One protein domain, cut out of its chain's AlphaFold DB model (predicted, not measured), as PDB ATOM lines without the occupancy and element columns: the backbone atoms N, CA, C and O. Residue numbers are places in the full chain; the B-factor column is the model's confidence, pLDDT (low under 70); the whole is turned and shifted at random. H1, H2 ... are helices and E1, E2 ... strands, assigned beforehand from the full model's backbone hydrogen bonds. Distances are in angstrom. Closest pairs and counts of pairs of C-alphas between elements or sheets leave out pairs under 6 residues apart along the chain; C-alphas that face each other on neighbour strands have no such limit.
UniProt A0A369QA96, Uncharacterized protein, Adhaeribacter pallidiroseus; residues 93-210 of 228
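Overview. This is residues 93 to 210 of the 228 residues of an uncharacterized protein of Adhaeribacter pallidiroseus (UniProt A0A369QA96). Regular structure is little: a strongly twisted four-strand sheet has short helix H1 over one face, and long loops run round it. E1 and E4 make a small separate pair. The 118 printed residues, mostly strand by class with 42 in named elements, run E1 E2 E3 H1 E4 E5 E6; the mixed sheet is ordered E3 E2 E6 E5. The whole is compact, radius of gyration of the C-alphas 13.6 A, spanning 40 by 27 by 27 A.

Arrangement. Look at E6, residues 171 to 180, antiparallel to E2, residues 101 to 107: N 105 and O 176 are 2.8 A apart. E5, residues 161 to 168, forms a hairpin with E6, N 163 to O 175 2.9 A. E3, residues 122 to 125, is parallel to E2, N 123 to O 104 2.9 A. H1, residues 127 to 132, is on the sheet at a height of 9.1 A; its O i to N i+4 pairs are within hydrogen-bond range. E1, residues 93 to 95, is parallel to E4, residues 138 to 141, N 95 to O 140 2.8 A.

Along the chain. Find C-alpha 93, where E1 begins, at (185.077, 109.160, 148.315); E6 runs 27.7 A to C-alpha 180 at (174.123, 108.730, 151.172).

Size, cuts and confidence. The printed part has no cut. The links E2 to E3 and E4 to E5 are long. Residues 156 to 157 and 210 are under 70 in pLDDT.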
ATOM      1  N   ILE A  93     185.617 107.855 147.913       98.38
ATOM      2  CA  ILE A  93     185.077 109.160 148.315       98.38
ATOM      3  C   ILE A  93     185.088 109.248 149.833       98.38
ATOM      4  O   ILE A  93     184.705 108.288 150.507       98.38
ATOM      5  N   ILE A  94     185.536 110.383 150.359       98.62
ATOM      6  CA  ILE A  94     185.572 110.662 151.794       98.62
ATOM      7  C   ILE A  94     184.526 111.733 152.083       98.62
ATOM      8  O   ILE A  94     184.559 112.792 151.468       98.62
ATOM      9  N   VAL A  95     183.597 111.447 152.992       98.50
ATOM     10  CA  VAL A  95     182.526 112.362 153.407       98.50
ATOM     11  C   VAL A  95     182.697 112.782 154.872       98.50
ATOM     12  O   VAL A  95     183.345 112.068 155.645       98.50
ATOM     13  N   PRO A  96     182.077 113.894 155.304       97.88
ATOM     14  CA  PRO A  96     182.049 114.275 156.713       97.88
ATOM     15  C   PRO A  96     181.424 113.193 157.619       97.88
ATOM     16  O   PRO A  96     180.576 112.413 157.169       97.88
ATOM     17  N   PRO A  97     181.775 113.144 158.917       97.00
ATOM     18  CA  PRO A  97     181.193 112.182 159.850       97.00
ATOM     19  C   PRO A  97     179.671 112.333 159.941       97.00
ATOM     20  O   PRO A  97     179.159 113.443 160.071       97.00
ATOM     21  N   GLY A  98     178.933 111.219 159.878       95.50
ATOM     22  CA  GLY A  98     177.470 111.239 159.955       95.50
ATOM     23  C   GLY A  98     176.770 111.834 158.729       95.50
ATOM     24  O   GLY A  98     175.548 112.005 158.762       95.50
ATOM     25  N   PHE A  99     177.502 112.121 157.644       97.06
ATOM     26  CA  PHE A  99     176.936 112.729 156.446       97.06
ATOM     27  C   PHE A  99     175.733 111.936 155.926       97.06
ATOM     28  O   PHE A  99     175.746 110.703 155.833       97.06
ATOM     29  N   THR A 100     174.681 112.678 155.608       96.88
ATOM     30  CA  THR A 100     173.459 112.205 154.970       96.88
ATOM     31  C   THR A 100     173.033 113.288 153.994       96.88
ATOM     32  O   THR A 100     172.890 114.447 154.381       96.88
ATOM     33  N   GLY A 101     172.854 112.928 152.730       96.50
ATOM     34  CA  GLY A 101     172.604 113.902 151.681       96.50
ATOM     35  C   GLY A 101     173.009 113.391 150.308       96.50
ATOM     36  O   GLY A 101     173.443 112.249 150.148       96.50
ATOM     37  N   GLU A 102     172.873 114.260 149.314       96.75
ATOM     38  CA  GLU A 102     173.415 114.025 147.981       96.75
ATOM     39  C   GLU A 102     174.903 114.378 147.949       96.75
ATOM     40  O   GLU A 102     175.304 115.454 148.405       96.75
ATOM     41  N   VAL A 103     175.708 113.477 147.390       97.75
ATOM     42  CA  VAL A 103     177.090 113.755 147.007       97.75
ATOM     43  C   VAL A 103     177.093 114.205 145.551       97.75
ATOM     44  O   VAL A 103     176.581 113.494 144.688       97.75
ATOM     45  N   ASN A 104     177.690 115.362 145.282       97.19
ATOM     46  CA  ASN A 104     177.794 115.973 143.964       97.19
ATOM     47  C   ASN A 104     179.269 116.109 143.569       97.19
ATOM     48  O   ASN A 104     180.001 116.911 144.141       97.19
ATOM     49  N   LEU A 105     179.708 115.339 142.574       97.50
ATOM     50  CA  LEU A 105     181.024 115.487 141.956       97.50
ATOM     51  C   LEU A 105     180.907 116.404 140.738       97.50
ATOM     52  O   LEU A 105     180.246 116.071 139.752       97.50
ATOM     53  N   ILE A 106     181.538 117.568 140.827       96.88
ATOM     54  CA  ILE A 106     181.479 118.618 139.818       96.88
ATOM     55  C   ILE A 106     182.577 118.402 138.780       96.88
ATOM     56  O   ILE A 106     183.728 118.132 139.129       96.88
ATOM     57  N   LEU A 107     182.231 118.550 137.501       96.94
ATOM     58  CA  LEU A 107     183.221 118.577 136.429       96.94
ATOM     59  C   LEU A 107     184.133 119.804 136.586       96.94
ATOM     60  O   LEU A 107     183.663 120.942 136.651       96.94
ATOM     61  N   SER A 108     185.437 119.562 136.643       95.56
ATOM     62  CA  SER A 108     186.423 120.533 137.109       95.56
ATOM     63  C   SER A 108     187.701 120.510 136.274       95.56
ATOM     64  O   SER A 108     188.053 119.481 135.692       95.56
ATOM     65  N   ASN A 109     188.399 121.646 136.225       93.44
ATOM     66  CA  ASN A 109     189.692 121.797 135.552       93.44
ATOM     67  C   ASN A 109     190.863 121.510 136.506       93.44
ATOM     68  O   ASN A 109     191.775 122.320 136.658       93.44
ATOM     69  N   VAL A 110     190.792 120.380 137.202       95.19
ATOM     70  CA  VAL A 110     191.839 119.902 138.112       95.19
ATOM     71  C   VAL A 110     192.622 118.776 137.450       95.19
ATOM     72  O   VAL A 110     192.049 117.978 136.707       95.19
ATOM     73  N   ASP A 111     193.918 118.689 137.745       94.62
ATOM     74  CA  ASP A 111     194.751 117.580 137.273       94.62
ATOM     75  C   ASP A 111     194.315 116.268 137.947       94.62
ATOM     76  O   ASP A 111     193.978 115.284 137.279       94.62
ATOM     77  N   ASP A 112     194.204 116.304 139.278       96.56
ATOM     78  CA  ASP A 112     193.769 115.192 140.120       96.56
ATOM     79  C   ASP A 112     192.376 115.427 140.714       96.56
ATOM     80  O   ASP A 112     191.984 116.545 141.052       96.56
ATOM     81  N   ASN A 113     191.614 114.345 140.878       97.62
ATOM     82  CA  ASN A 113     190.274 114.411 141.461       97.62
ATOM     83  C   ASN A 113     190.320 114.806 142.949       97.62
ATOM     84  O   ASN A 113     191.073 114.225 143.731       97.62
ATOM     85  N   ILE A 114     189.414 115.690 143.364       98.00
ATOM     86  CA  ILE A 114     189.185 116.075 144.762       98.00
ATOM     87  C   ILE A 114     187.980 115.279 145.278       98.00
ATOM     88  O   ILE A 114     186.825 115.645 145.053       98.00
ATOM     89  N   LEU A 115     188.258 114.142 145.922       97.88
ATOM     90  CA  LEU A 115     187.248 113.162 146.356       97.88
ATOM     91  C   LEU A 115     186.967 113.176 147.867       97.88
ATOM     92  O   LEU A 115     186.136 112.399 148.341       97.88
ATOM     93  N   GLU A 116     187.653 114.034 148.619       98.19
ATOM     94  CA  GLU A 116     187.232 114.427 149.961       98.19
ATOM     95  C   GLU A 116     186.225 115.562 149.813       98.19
ATOM     96  O   GLU A 116     186.577 116.669 149.410       98.19
ATOM     97  N   VAL A 117     184.953 115.237 150.027       97.12
ATOM     98  CA  VAL A 117     183.856 116.167 149.774       97.12
ATOM     99  C   VAL A 117     183.606 117.050 150.987       97.12
ATOM    100  O   VAL A 117     183.801 116.635 152.132       97.12
ATOM    101  N   ASP A 118     183.144 118.268 150.733       96.69
ATOM    102  CA  ASP A 118     182.867 119.247 151.779       96.69
ATOM    103  C   ASP A 118     181.619 118.895 152.625       96.69
ATOM    104  O   ASP A 118     180.947 117.874 152.439       96.69
ATOM    105  N   SER A 119     181.262 119.780 153.563       96.00
ATOM    106  CA  SER A 119     180.044 119.652 154.379       96.00
ATOM    107  C   SER A 119     178.746 119.655 153.561       96.00
ATOM    108  O   SER A 119     177.721 119.144 154.021       96.00
ATOM    109  N   ASN A 120     178.780 120.179 152.335       96.50
ATOM    110  CA  ASN A 120     177.670 120.151 151.396       96.50
ATOM    111  C   ASN A 120     177.637 118.871 150.549       96.50
ATOM    112  O   ASN A 120     176.650 118.666 149.838       96.50
ATOM    113  N   GLY A 121     178.636 117.995 150.660       96.81
ATOM    114  CA  GLY A 121     178.768 116.794 149.843       96.81
ATOM    115  C   GLY A 121     179.335 117.074 148.452       96.81
ATOM    116  O   GLY A 121     179.093 116.291 147.538       96.81
ATOM    117  N   ILE A 122     180.043 118.185 148.261       97.81
ATOM    118  CA  ILE A 122     180.585 118.609 146.970       97.81
ATOM    119  C   ILE A 122     182.047 118.174 146.849       97.81
ATOM    120  O   ILE A 122     182.867 118.472 147.714       97.81
ATOM    121  N   GLY A 123     182.367 117.483 145.756       97.69
ATOM    122  CA  GLY A 123     183.731 117.164 145.327       97.69
ATOM    123  C   GLY A 123     183.947 117.537 143.865       97.69
ATOM    124  O   GLY A 123     183.019 117.975 143.186       97.69
ATOM    125  N   TYR A 124     185.159 117.335 143.354       97.94
ATOM    126  CA  TYR A 124     185.534 117.750 142.000       97.94
ATOM    127  C   TYR A 124     186.245 116.623 141.262       97.94
ATOM    128  O   TYR A 124     187.098 115.935 141.820       97.94
ATOM    129  N   VAL A 125     185.903 116.434 139.992       98.00
ATOM    130  CA  VAL A 125     186.515 115.419 139.134       98.00
ATOM    131  C   VAL A 125     186.947 116.013 137.807       98.00
ATOM    132  O   VAL A 125     186.284 116.893 137.258       98.00
ATOM    133  N   ASN A 126     188.045 115.493 137.274       97.12
ATOM    134  CA  ASN A 126     188.520 115.858 135.950       97.12
ATOM    135  C   ASN A 126     187.649 115.239 134.841       97.12
ATOM    136  O   ASN A 126     186.870 114.304 135.062       97.12
ATOM    137  N   GLN A 127     187.810 115.753 133.618       95.88
ATOM    138  CA  GLN A 127     187.041 115.327 132.443       95.88
ATOM    139  C   GLN A 127     187.131 113.818 132.193       95.88
ATOM    140  O   GLN A 127     186.116 113.154 131.978       95.88
ATOM    141  N   TRP A 128     188.340 113.255 132.270       95.12
ATOM    142  CA  TRP A 128     188.554 111.834 132.010       95.12
ATOM    143  C   TRP A 128     187.747 110.954 132.976       95.12
ATOM    144  O   TRP A 128     187.085 110.006 132.547       95.12
ATOM    145  N   THR A 129     187.737 111.294 134.268       95.56
ATOM    146  CA  THR A 129     186.966 110.562 135.282       95.56
ATOM    147  C   THR A 129     185.466 110.726 135.060       95.56
ATOM    148  O   THR A 129     184.723 109.744 135.114       95.56
ATOM    149  N   PHE A 130     185.024 111.951 134.765       95.31
ATOM    150  CA  PHE A 130     183.619 112.277 134.526       95.31
ATOM    151  C   PHE A 130     183.006 111.467 133.368       95.31
ATOM    152  O   PHE A 130     181.854 111.012 133.423       95.31
ATOM    153  N   ASP A 131     183.792 111.242 132.316       92.62
ATOM    154  CA  ASP A 131     183.350 110.521 131.124       92.62
ATOM    155  C   ASP A 131     183.392 109.002 131.286       92.62
ATOM    156  O   ASP A 131     182.590 108.297 130.669       92.62
ATOM    157  N   LYS A 132     184.301 108.487 132.121       90.88
ATOM    158  CA  LYS A 132     184.554 107.046 132.255       90.88
ATOM    159  C   LYS A 132     183.764 106.359 133.358       90.88
ATOM    160  O   LYS A 132     183.670 105.134 133.346       90.88
ATOM    161  N   ILE A 133     183.211 107.098 134.314       90.19
ATOM    162  CA  ILE A 133     182.644 106.480 135.509       90.19
ATOM    163  C   ILE A 133     181.197 106.004 135.340       90.19
ATOM    164  O   ILE A 133     180.291 106.753 134.976       90.19
ATOM    165  N   TYR A 134     180.974 104.738 135.681       87.12
ATOM    166  CA  TYR A 134     179.643 104.153 135.857       87.12
ATOM    167  C   TYR A 134     179.559 103.216 137.074       87.12
ATOM    168  O   TYR A 134     178.457 102.938 137.554       87.12
ATOM    169  N   THR A 135     180.700 102.750 137.595       89.81
ATOM    170  CA  THR A 135     180.789 101.857 138.760       89.81
ATOM    171  C   THR A 135     180.408 102.572 140.059       89.81
ATOM    172  O   THR A 135     180.754 103.737 140.264       89.81
ATOM    173  N   LYS A 136     179.738 101.853 140.969       93.44
ATOM    174  CA  LYS A 136     179.447 102.318 142.333       93.44
ATOM    175  C   LYS A 136     180.752 102.671 143.084       93.44
ATOM    176  O   LYS A 136     181.666 101.846 143.082       93.44
ATOM    177  N   PRO A 137     180.860 103.850 143.726       96.38
ATOM    178  CA  PRO A 137     182.035 104.222 144.505       96.38
ATOM    179  C   PRO A 137     182.108 103.454 145.825       96.38
ATOM    180  O   PRO A 137     181.119 102.897 146.306       96.38
ATOM    181  N   ILE A 138     183.285 103.496 146.441       98.00
ATOM    182  CA  ILE A 138     183.498 103.111 147.834       98.00
ATOM    183  C   ILE A 138     183.531 104.398 148.654       98.00
ATOM    184  O   ILE A 138     184.317 105.299 148.360       98.00
ATOM    185  N   VAL A 139     182.684 104.490 149.673       98.25
ATOM    186  CA  VAL A 139     182.513 105.715 150.460       98.25
ATOM    187  C   VAL A 139     182.915 105.476 151.906       98.25
ATOM    188  O   VAL A 139     182.474 104.511 152.537       98.25
ATOM    189  N   PHE A 140     183.745 106.374 152.424       98.50
ATOM    190  CA  PHE A 140     184.202 106.400 153.806       98.50
ATOM    191  C   PHE A 140     183.808 107.715 154.464       98.50
ATOM    192  O   PHE A 140     183.812 108.758 153.823       98.50
ATOM    193  N   GLU A 141     183.518 107.684 155.755       97.69
ATOM    194  CA  GLU A 141     183.566 108.894 156.571       97.69
ATOM    195  C   GLU A 141     185.030 109.294 156.804       97.69
ATOM    196  O   GLU A 141     185.920 108.439 156.789       97.69
ATOM    197  N   SER A 142     185.294 110.570 157.086       96.69
ATOM    198  CA  SER A 142     186.637 111.052 157.448       96.69
ATOM    199  C   SER A 142     187.210 110.376 158.704       96.69
ATOM    200  O   SER A 142     188.422 110.320 158.881       96.69
ATOM    201  N   SER A 143     186.352 109.765 159.530       95.44
ATOM    202  CA  SER A 143     186.726 108.882 160.647       95.44
ATOM    203  C   SER A 143     187.327 107.533 160.213       95.44
ATOM    204  O   SER A 143     187.816 106.780 161.052       95.44
ATOM    205  N   GLY A 144     187.259 107.187 158.923       96.25
ATOM    206  CA  GLY A 144     187.674 105.897 158.366       96.25
ATOM    207  C   GLY A 144     186.566 104.840 158.305       96.25
ATOM    208  O   GLY A 144     186.794 103.745 157.787       96.25
ATOM    209  N   LYS A 145     185.350 105.138 158.783       97.50
ATOM    210  CA  LYS A 145     184.212 104.208 158.727       97.50
ATOM    211  C   LYS A 145     183.719 104.023 157.289       97.50
ATOM    212  O   LYS A 145     183.335 104.988 156.638       97.50
ATOM    213  N   ASN A 146     183.667 102.782 156.805       98.06
ATOM    214  CA  ASN A 146     183.073 102.468 155.503       98.06
ATOM    215  C   ASN A 146     181.541 102.571 155.578       98.06
ATOM    216  O   ASN A 146     180.918 101.946 156.432       98.06
ATOM    217  N   ILE A 147     180.943 103.352 154.677       97.62
ATOM    218  CA  ILE A 147     179.494 103.580 154.594       97.62
ATOM    219  C   ILE A 147     178.934 103.295 153.189       97.62
ATOM    220  O   ILE A 147     177.840 103.734 152.840       97.62
ATOM    221  N   THR A 148     179.668 102.539 152.369       97.50
ATOM    222  CA  THR A 148     179.321 102.231 150.966       97.50
ATOM    223  C   THR A 148     177.933 101.596 150.807       97.50
ATOM    224  O   THR A 148     177.236 101.805 149.809       97.50
ATOM    225  N   GLU A 149     177.490 100.824 151.795       96.50
ATOM    226  CA  GLU A 149     176.161 100.201 151.832       96.50
ATOM    227  C   GLU A 149     175.013 101.220 151.881       96.50
ATOM    228  O   GLU A 149     173.952 100.973 151.316       96.50
ATOM    229  N   ARG A 150     175.254 102.409 152.449       97.00
ATOM    230  CA  ARG A 150     174.293 103.521 152.509       97.00
ATOM    231  C   ARG A 150     174.203 104.304 151.198       97.00
ATOM    232  O   ARG A 150     173.408 105.231 151.097       97.00
ATOM    233  N   CYS A 151     175.023 103.968 150.204       96.38
ATOM    234  CA  CYS A 151     175.067 104.694 148.942       96.38
ATOM    235  C   CYS A 151     174.006 104.163 147.972       96.38
ATOM    236  O   CYS A 151     174.043 102.983 147.590       96.38
ATOM    237  N   VAL A 152     173.103 105.045 147.547       94.44
ATOM    238  CA  VAL A 152     171.986 104.764 146.640       94.44
ATOM    239  C   VAL A 152     172.181 105.544 145.341       94.44
ATOM    240  O   VAL A 152     172.378 106.757 145.354       94.44
ATOM    241  N   GLY A 153     172.143 104.830 144.216       91.62
ATOM    242  CA  GLY A 153     172.203 105.417 142.880       91.62
ATOM    243  C   GLY A 153     170.821 105.800 142.354       91.62
ATOM    244  O   GLY A 153     169.793 105.293 142.813       91.62
ATOM    245  N   PHE A 154     170.780 106.675 141.352       82.56
ATOM    246  CA  PHE A 154     169.515 107.171 140.803       82.56
ATOM    247  C   PHE A 154     169.003 106.377 139.597       82.56
ATOM    248  O   PHE A 154     167.792 106.364 139.363       82.56
ATOM    249  N   ASN A 155     169.870 105.679 138.864       72.62
ATOM    250  CA  ASN A 155     169.512 104.981 137.634       72.62
ATOM    251  C   ASN A 155     169.741 103.457 137.785       72.62
ATOM    252  O   ASN A 155     170.778 103.045 138.301       72.62
ATOM    253  N   PRO A 156     168.782 102.594 137.385       67.62
ATOM    254  CA  PRO A 156     168.982 101.141 137.392       67.62
ATOM    255  C   PRO A 156     170.095 100.688 136.437       67.62
ATOM    256  O   PRO A 156     170.720  99.657 136.671       67.62
ATOM    257  N   SER A 157     170.349 101.459 135.377       69.38
ATOM    258  CA  SER A 157     171.420 101.203 134.422       69.38
ATOM    259  C   SER A 157     172.774 101.630 134.972       69.38
ATOM    260  O   SER A 157     173.683 100.818 134.966       69.38
ATOM    261  N   THR A 158     172.928 102.859 135.473       80.44
ATOM    262  CA  THR A 158     174.206 103.399 135.979       80.44
ATOM    263  C   THR A 158     174.077 103.860 137.425       80.44
ATOM    264  O   THR A 158     173.110 104.527 137.772       80.44
ATOM    265  N   PHE A 159     175.076 103.590 138.273       90.44
ATOM    266  CA  PHE A 159     175.001 104.027 139.674       90.44
ATOM    267  C   PHE A 159     174.883 105.557 139.794       90.44
ATOM    268  O   PHE A 159     174.094 106.076 140.583       90.44
ATOM    269  N   TRP A 160     175.641 106.267 138.964       93.00
ATOM    270  CA  TRP A 160     175.700 107.721 138.941       93.00
ATOM    271  C   TRP A 160     174.534 108.340 138.172       93.00
ATOM    272  O   TRP A 160     174.187 107.881 137.079       93.00
ATOM    273  N   SER A 161     173.989 109.426 138.720       92.00
ATOM    274  CA  SER A 161     173.162 110.377 137.977       92.00
ATOM    275  C   SER A 161     174.056 111.404 137.296       92.00
ATOM    276  O   SER A 161     174.932 111.962 137.949       92.00
ATOM    277  N   LYS A 162     173.843 111.666 136.003       92.25
ATOM    278  CA  LYS A 162     174.483 112.788 135.304       92.25
ATOM    279  C   LYS A 162     173.508 113.957 135.256       92.25
ATOM    280  O   LYS A 162     172.428 113.830 134.681       92.25
ATOM    281  N   GLY A 163     173.898 115.073 135.858       90.38
ATOM    282  CA  GLY A 163     173.092 116.279 135.974       90.38
ATOM    283  C   GLY A 163     173.724 117.477 135.280       90.38
ATOM    284  O   GLY A 163     174.932 117.525 135.035       90.38
ATOM    285  N   LYS A 164     172.877 118.459 134.969       90.81
ATOM    286  CA  LYS A 164     173.290 119.801 134.565       90.81
ATOM    287  C   LYS A 164     172.492 120.816 135.365       90.81
ATOM    288  O   LYS A 164     171.264 120.773 135.349       90.81
ATOM    289  N   THR A 165     173.178 121.741 136.020       88.12
ATOM    290  CA  THR A 165     172.552 122.846 136.752       88.12
ATOM    291  C   THR A 165     172.927 124.158 136.088       88.12
ATOM    292  O   THR A 165     174.080 124.369 135.710       88.12
ATOM    293  N   CYS A 166     171.945 125.043 135.933       81.25
ATOM    294  CA  CYS A 166     172.147 126.375 135.384       81.25
ATOM    295  C   CYS A 166     171.688 127.448 136.385       81.25
ATOM    296  O   CYS A 166     170.784 127.184 137.167       81.25
ATOM    297  N   CYS A 167     172.249 128.657 136.399       79.38
ATOM    298  CA  CYS A 167     173.428 129.101 135.653       79.38
ATOM    299  C   CYS A 167     174.407 129.788 136.597       79.38
ATOM    300  O   CYS A 167     174.054 130.765 137.253       79.38
ATOM    301  N   LEU A 168     175.651 129.315 136.615       77.12
ATOM    302  CA  LEU A 168     176.745 129.998 137.290       77.12
ATOM    303  C   LEU A 168     177.380 130.964 136.288       77.12
ATOM    304  O   LEU A 168     178.028 130.525 135.340       77.12
ATOM    305  N   GLN A 169     177.135 132.267 136.446       77.75
ATOM    306  CA  GLN A 169     177.644 133.309 135.534       77.75
ATOM    307  C   GLN A 169     177.304 133.053 134.048       77.75
ATOM    308  O   GLN A 169     178.093 133.330 133.151       77.75
ATOM    309  N   GLY A 170     176.121 132.490 133.776       74.88
ATOM    310  CA  GLY A 170     175.683 132.157 132.413       74.88
ATOM    311  C   GLY A 170     176.204 130.820 131.868       74.88
ATOM    312  O   GLY A 170     175.846 130.452 130.752       74.88
ATOM    313  N   ASN A 171     176.977 130.065 132.652       81.19
ATOM    314  CA  ASN A 171     177.468 128.739 132.286       81.19
ATOM    315  C   ASN A 171     176.754 127.617 133.051       81.19
ATOM    316  O   ASN A 171     176.169 127.824 134.119       81.19
ATOM    317  N   GLN A 172     176.803 126.411 132.484       89.06
ATOM    318  CA  GLN A 172     176.258 125.200 133.094       89.06
ATOM    319  C   GLN A 172     177.309 124.508 133.968       89.06
ATOM    320  O   GLN A 172     178.479 124.406 133.593       89.06
ATOM    321  N   ILE A 173     176.855 123.990 135.107       91.88
ATOM    322  CA  ILE A 173     177.611 123.095 135.981       91.88
ATOM    323  C   ILE A 173     177.200 121.666 135.621       91.88
ATOM    324  O   ILE A 173     176.021 121.325 135.732       91.88
ATOM    325  N   ASN A 174     178.150 120.835 135.191       94.88
ATOM    326  CA  ASN A 174     177.909 119.410 134.954       94.88
ATOM    327  C   ASN A 174     178.272 118.613 136.205       94.88
ATOM    328  O   ASN A 174     179.328 118.841 136.801       94.88
ATOM    329  N   THR A 175     177.414 117.670 136.584       95.00
ATOM    330  CA  THR A 175     177.563 116.923 137.834       95.00
ATOM    331  C   THR A 175     177.362 115.429 137.665       95.00
ATOM    332  O   THR A 175     176.628 114.958 136.794       95.00
ATOM    333  N   LEU A 176     178.035 114.689 138.538       95.38
ATOM    334  CA  LEU A 176     177.800 113.284 138.824       95.38
ATOM    335  C   LEU A 176     177.313 113.167 140.263       95.38
ATOM    336  O   LEU A 176     178.017 113.614 141.168       95.38
ATOM    337  N   SER A 177     176.152 112.559 140.492       95.81
ATOM    338  CA  SER A 177     175.593 112.477 141.841       95.81
ATOM    339  C   SER A 177     175.047 111.109 142.238       95.81
ATOM    340  O   SER A 177     174.707 110.263 141.401       95.81
ATOM    341  N   PHE A 178     175.012 110.890 143.553       96.38
ATOM    342  CA  PHE A 178     174.376 109.766 144.243       96.38
ATOM    343  C   PHE A 178     174.006 110.189 145.672       96.38
ATOM    344  O   PHE A 178     174.451 111.230 146.156       96.38
ATOM    345  N   GLU A 179     173.226 109.373 146.379       96.75
ATOM    346  CA  GLU A 179     172.791 109.683 147.744       96.75
ATOM    347  C   GLU A 179     173.489 108.821 148.785       96.75
ATOM    348  O   GLU A 179     173.668 107.617 148.599       96.75
ATOM    349  N   VAL A 180     173.800 109.427 149.928       97.25
ATOM    350  CA  VAL A 180     174.123 108.730 151.172       97.25
ATOM    351  C   VAL A 180     172.911 108.840 152.088       97.25
ATOM    352  O   VAL A 180     172.576 109.926 152.563       97.25
ATOM    353  N   VAL A 181     172.250 107.713 152.340       96.94
ATOM    354  CA  VAL A 181     170.985 107.681 153.087       96.94
ATOM    355  C   VAL A 181     171.200 107.368 154.578       96.94
ATOM    356  O   VAL A 181     172.246 106.824 154.962       96.94
ATOM    357  N   PRO A 182     170.233 107.690 155.456       95.44
ATOM    358  CA  PRO A 182     170.262 107.255 156.851       95.44
ATOM    359  C   PRO A 182     170.267 105.726 156.988       95.44
ATOM    360  O   PRO A 182     169.735 105.015 156.138       95.44
ATOM    361  N   ILE A 183     170.777 105.212 158.112       92.62
ATOM    362  CA  ILE A 183     170.861 103.762 158.392       92.62
ATOM    363  C   ILE A 183     169.487 103.070 158.274       92.62
ATOM    364  O   ILE A 183     169.389 101.984 157.713       92.62
ATOM    365  N   GLY A 184     168.405 103.717 158.720       92.81
ATOM    366  CA  GLY A 184     167.043 103.171 158.626       92.81
ATOM    367  C   GLY A 184     166.396 103.236 157.234       92.81
ATOM    368  O   GLY A 184     165.225 102.889 157.097       92.81
ATOM    369  N   LYS A 185     167.109 103.731 156.214       94.06
ATOM    370  CA  LYS A 185     166.591 103.989 154.857       94.06
ATOM    371  C   LYS A 185     167.469 103.391 153.755       94.06
ATOM    372  O   LYS A 185     167.339 103.773 152.596       94.06
ATOM    373  N   ILE A 186     168.356 102.454 154.096       93.19
ATOM    374  CA  ILE A 186     169.241 101.793 153.127       93.19
ATOM    375  C   ILE A 186     168.416 101.202 151.974       93.19
ATOM    376  O   ILE A 186     167.424 100.507 152.189       93.19
ATOM    377  N   GLY A 187     168.820 101.522 150.742       88.06
ATOM    378  CA  GLY A 187     168.133 101.109 149.515       88.06
ATOM    379  C   GLY A 187     166.950 101.991 149.093       88.06
ATOM    380  O   GLY A 187     166.401 101.768 148.016       88.06
ATOM    381  N   GLN A 188     166.567 103.002 149.882       89.94
ATOM    382  CA  GLN A 188     165.464 103.917 149.563       89.94
ATOM    383  C   GLN A 188     165.994 105.293 149.157       89.94
ATOM    384  O   GLN A 188     166.641 105.964 149.956       89.94
ATOM    385  N   LYS A 189     165.655 105.746 147.946       89.75
ATOM    386  CA  LYS A 189     165.956 107.109 147.479       89.75
ATOM    387  C   LYS A 189     165.249 108.150 148.348       89.75
ATOM    388  O   LYS A 189     164.084 107.957 148.697       89.75
ATOM    389  N   GLN A 190     165.947 109.228 148.682       91.19
ATOM    390  CA  GLN A 190     165.451 110.327 149.513       91.19
ATOM    391  C   GLN A 190     165.218 111.621 148.717       91.19
ATOM    392  O   GLN A 190     164.515 112.500 149.208       91.19
ATOM    393  N   TYR A 191     165.735 111.716 147.490       88.44
ATOM    394  CA  TYR A 191     165.611 112.869 146.591       88.44
ATOM    395  C   TYR A 191     166.130 114.166 147.212       88.44
ATOM    396  O   TYR A 191     165.486 115.217 147.156       88.44
ATOM    397  N   TYR A 192     167.313 114.088 147.819       87.75
ATOM    398  CA  TYR A 192     167.999 115.290 148.281       87.75
ATOM    399  C   TYR A 192     168.305 116.192 147.080       87.75
ATOM    400  O   TYR A 192     168.693 115.711 146.021       87.75
ATOM    401  N   SER A 193     168.120 117.502 147.238       84.88
ATOM    402  CA  SER A 193     168.464 118.483 146.209       84.88
ATOM    403  C   SER A 193     169.036 119.740 146.849       84.88
ATOM    404  O   SER A 193     168.681 120.101 147.976       84.88
ATOM    405  N   LYS A 194     169.967 120.386 146.144       86.81
ATOM    406  CA  LYS A 194     170.624 121.620 146.581       86.81
ATOM    407  C   LYS A 194     170.828 122.554 145.394       86.81
ATOM    408  O   LYS A 194     171.034 122.110 144.267       86.81
ATOM    409  N   ASP A 195     170.814 123.854 145.665       89.38
ATOM    410  CA  ASP A 195     171.176 124.868 144.678       89.38
ATOM    411  C   ASP A 195     172.703 124.970 144.570       89.38
ATOM    412  O   ASP A 195     173.361 125.685 145.328       89.38
ATOM    413  N   LEU A 196     173.274 124.219 143.626       90.62
ATOM    414  CA  LEU A 196     174.722 124.150 143.422       90.62
ATOM    415  C   LEU A 196     175.333 125.485 142.989       90.62
ATOM    416  O   LEU A 196     176.510 125.715 143.245       90.62
ATOM    417  N   THR A 197     174.554 126.393 142.391       88.88
ATOM    418  CA  THR A 197     175.079 127.671 141.878       88.88
ATOM    419  C   THR A 197     175.646 128.577 142.973       88.88
ATOM    420  O   THR A 197     176.441 129.465 142.677       88.88
ATOM    421  N   LYS A 198     175.272 128.333 144.235       89.69
ATOM    422  CA  LYS A 198     175.721 129.098 145.408       89.69
ATOM    423  C   LYS A 198     176.781 128.389 146.245       89.69
ATOM    424  O   LYS A 198     177.320 129.002 147.158       89.69
ATOM    425  N   LEU A 199     177.014 127.102 145.994       92.38
ATOM    426  CA  LEU A 199     177.801 126.238 146.878       92.38
ATOM    427  C   LEU A 199     179.117 125.779 146.250       92.38
ATOM    428  O   LEU A 199     180.045 125.449 146.978       92.38
ATOM    429  N   VAL A 200     179.202 125.737 144.918       92.38
ATOM    430  CA  VAL A 200     180.424 125.303 144.233       92.38
ATOM    431  C   VAL A 200     181.510 126.372 144.277       92.38
ATOM    432  O   VAL A 200     181.244 127.570 144.165       92.38
ATOM    433  N   ASP A 201     182.757 125.923 144.348       91.19
ATOM    434  CA  ASP A 201     183.919 126.768 144.130       91.19
ATOM    435  C   ASP A 201     184.044 127.073 142.637       91.19
ATOM    436  O   ASP A 201     184.504 126.263 141.830       91.19
ATOM    437  N   THR A 202     183.621 128.279 142.274       88.62
ATOM    438  CA  THR A 202     183.595 128.759 140.891       88.62
ATOM    439  C   THR A 202     184.962 128.755 140.203       88.62
ATOM    440  O   THR A 202     185.004 128.700 138.977       88.62
ATOM    441  N   SER A 203     186.064 128.787 140.963       89.25
ATOM    442  CA  SER A 203     187.422 128.780 140.409       89.25
ATOM    443  C   SER A 203     187.837 127.412 139.861       89.25
ATOM    444  O   SER A 203     188.695 127.334 138.984       89.25
ATOM    445  N   LEU A 204     187.203 126.342 140.346       90.38
ATOM    446  CA  LEU A 204     187.500 124.964 139.958       90.38
ATOM    447  C   LEU A 204     186.583 124.468 138.835       90.38
ATOM    448  O   LEU A 204     186.982 123.636 138.021       90.38
ATOM    449  N   VAL A 205     185.350 124.974 138.772       90.81
ATOM    450  CA  VAL A 205     184.332 124.497 137.826       90.81
ATOM    451  C   VAL A 205     184.805 124.641 136.380       90.81
ATOM    452  O   VAL A 205     185.062 125.743 135.892       90.81
ATOM    453  N   LEU A 206     184.804 123.527 135.644       88.06
ATOM    454  CA  LEU A 206     184.960 123.554 134.195       88.06
ATOM    455  C   LEU A 206     183.606 123.906 133.572       88.06
ATOM    456  O   LEU A 206     182.773 123.052 133.257       88.06
ATOM    457  N   ALA A 207     183.376 125.207 133.463       74.00
ATOM    458  CA  ALA A 207     182.143 125.787 132.969       74.00
ATOM    459  C   ALA A 207     181.916 125.446 131.486       74.00
ATOM    460  O   ALA A 207     182.726 125.784 130.624       74.00
ATOM    461  N   THR A 208     180.783 124.813 131.170       76.06
ATOM    462  CA  THR A 208     180.369 124.594 129.777       76.06
ATOM    463  C   THR A 208     179.369 125.657 129.349       76.06
ATOM    464  O   THR A 208     178.454 125.992 130.111       76.06
ATOM    465  N   LEU A 209     179.516 126.155 128.118       72.19
ATOM    466  CA  LEU A 209     178.589 127.122 127.531       72.19
ATOM    467  C   LEU A 209     177.147 126.621 127.631       72.19
ATOM    468  O   LEU A 209     176.863 125.451 127.367       72.19
ATOM    469  N   HIS A 210     176.239 127.522 127.999       67.12
ATOM    470  CA  HIS A 210     174.818 127.216 128.042       67.12
ATOM    471  C   HIS A 210     174.310 126.812 126.655       67.12
ATOM    472  O   HIS A 210     174.471 127.554 125.680       67.12
TER     473      HIS A 210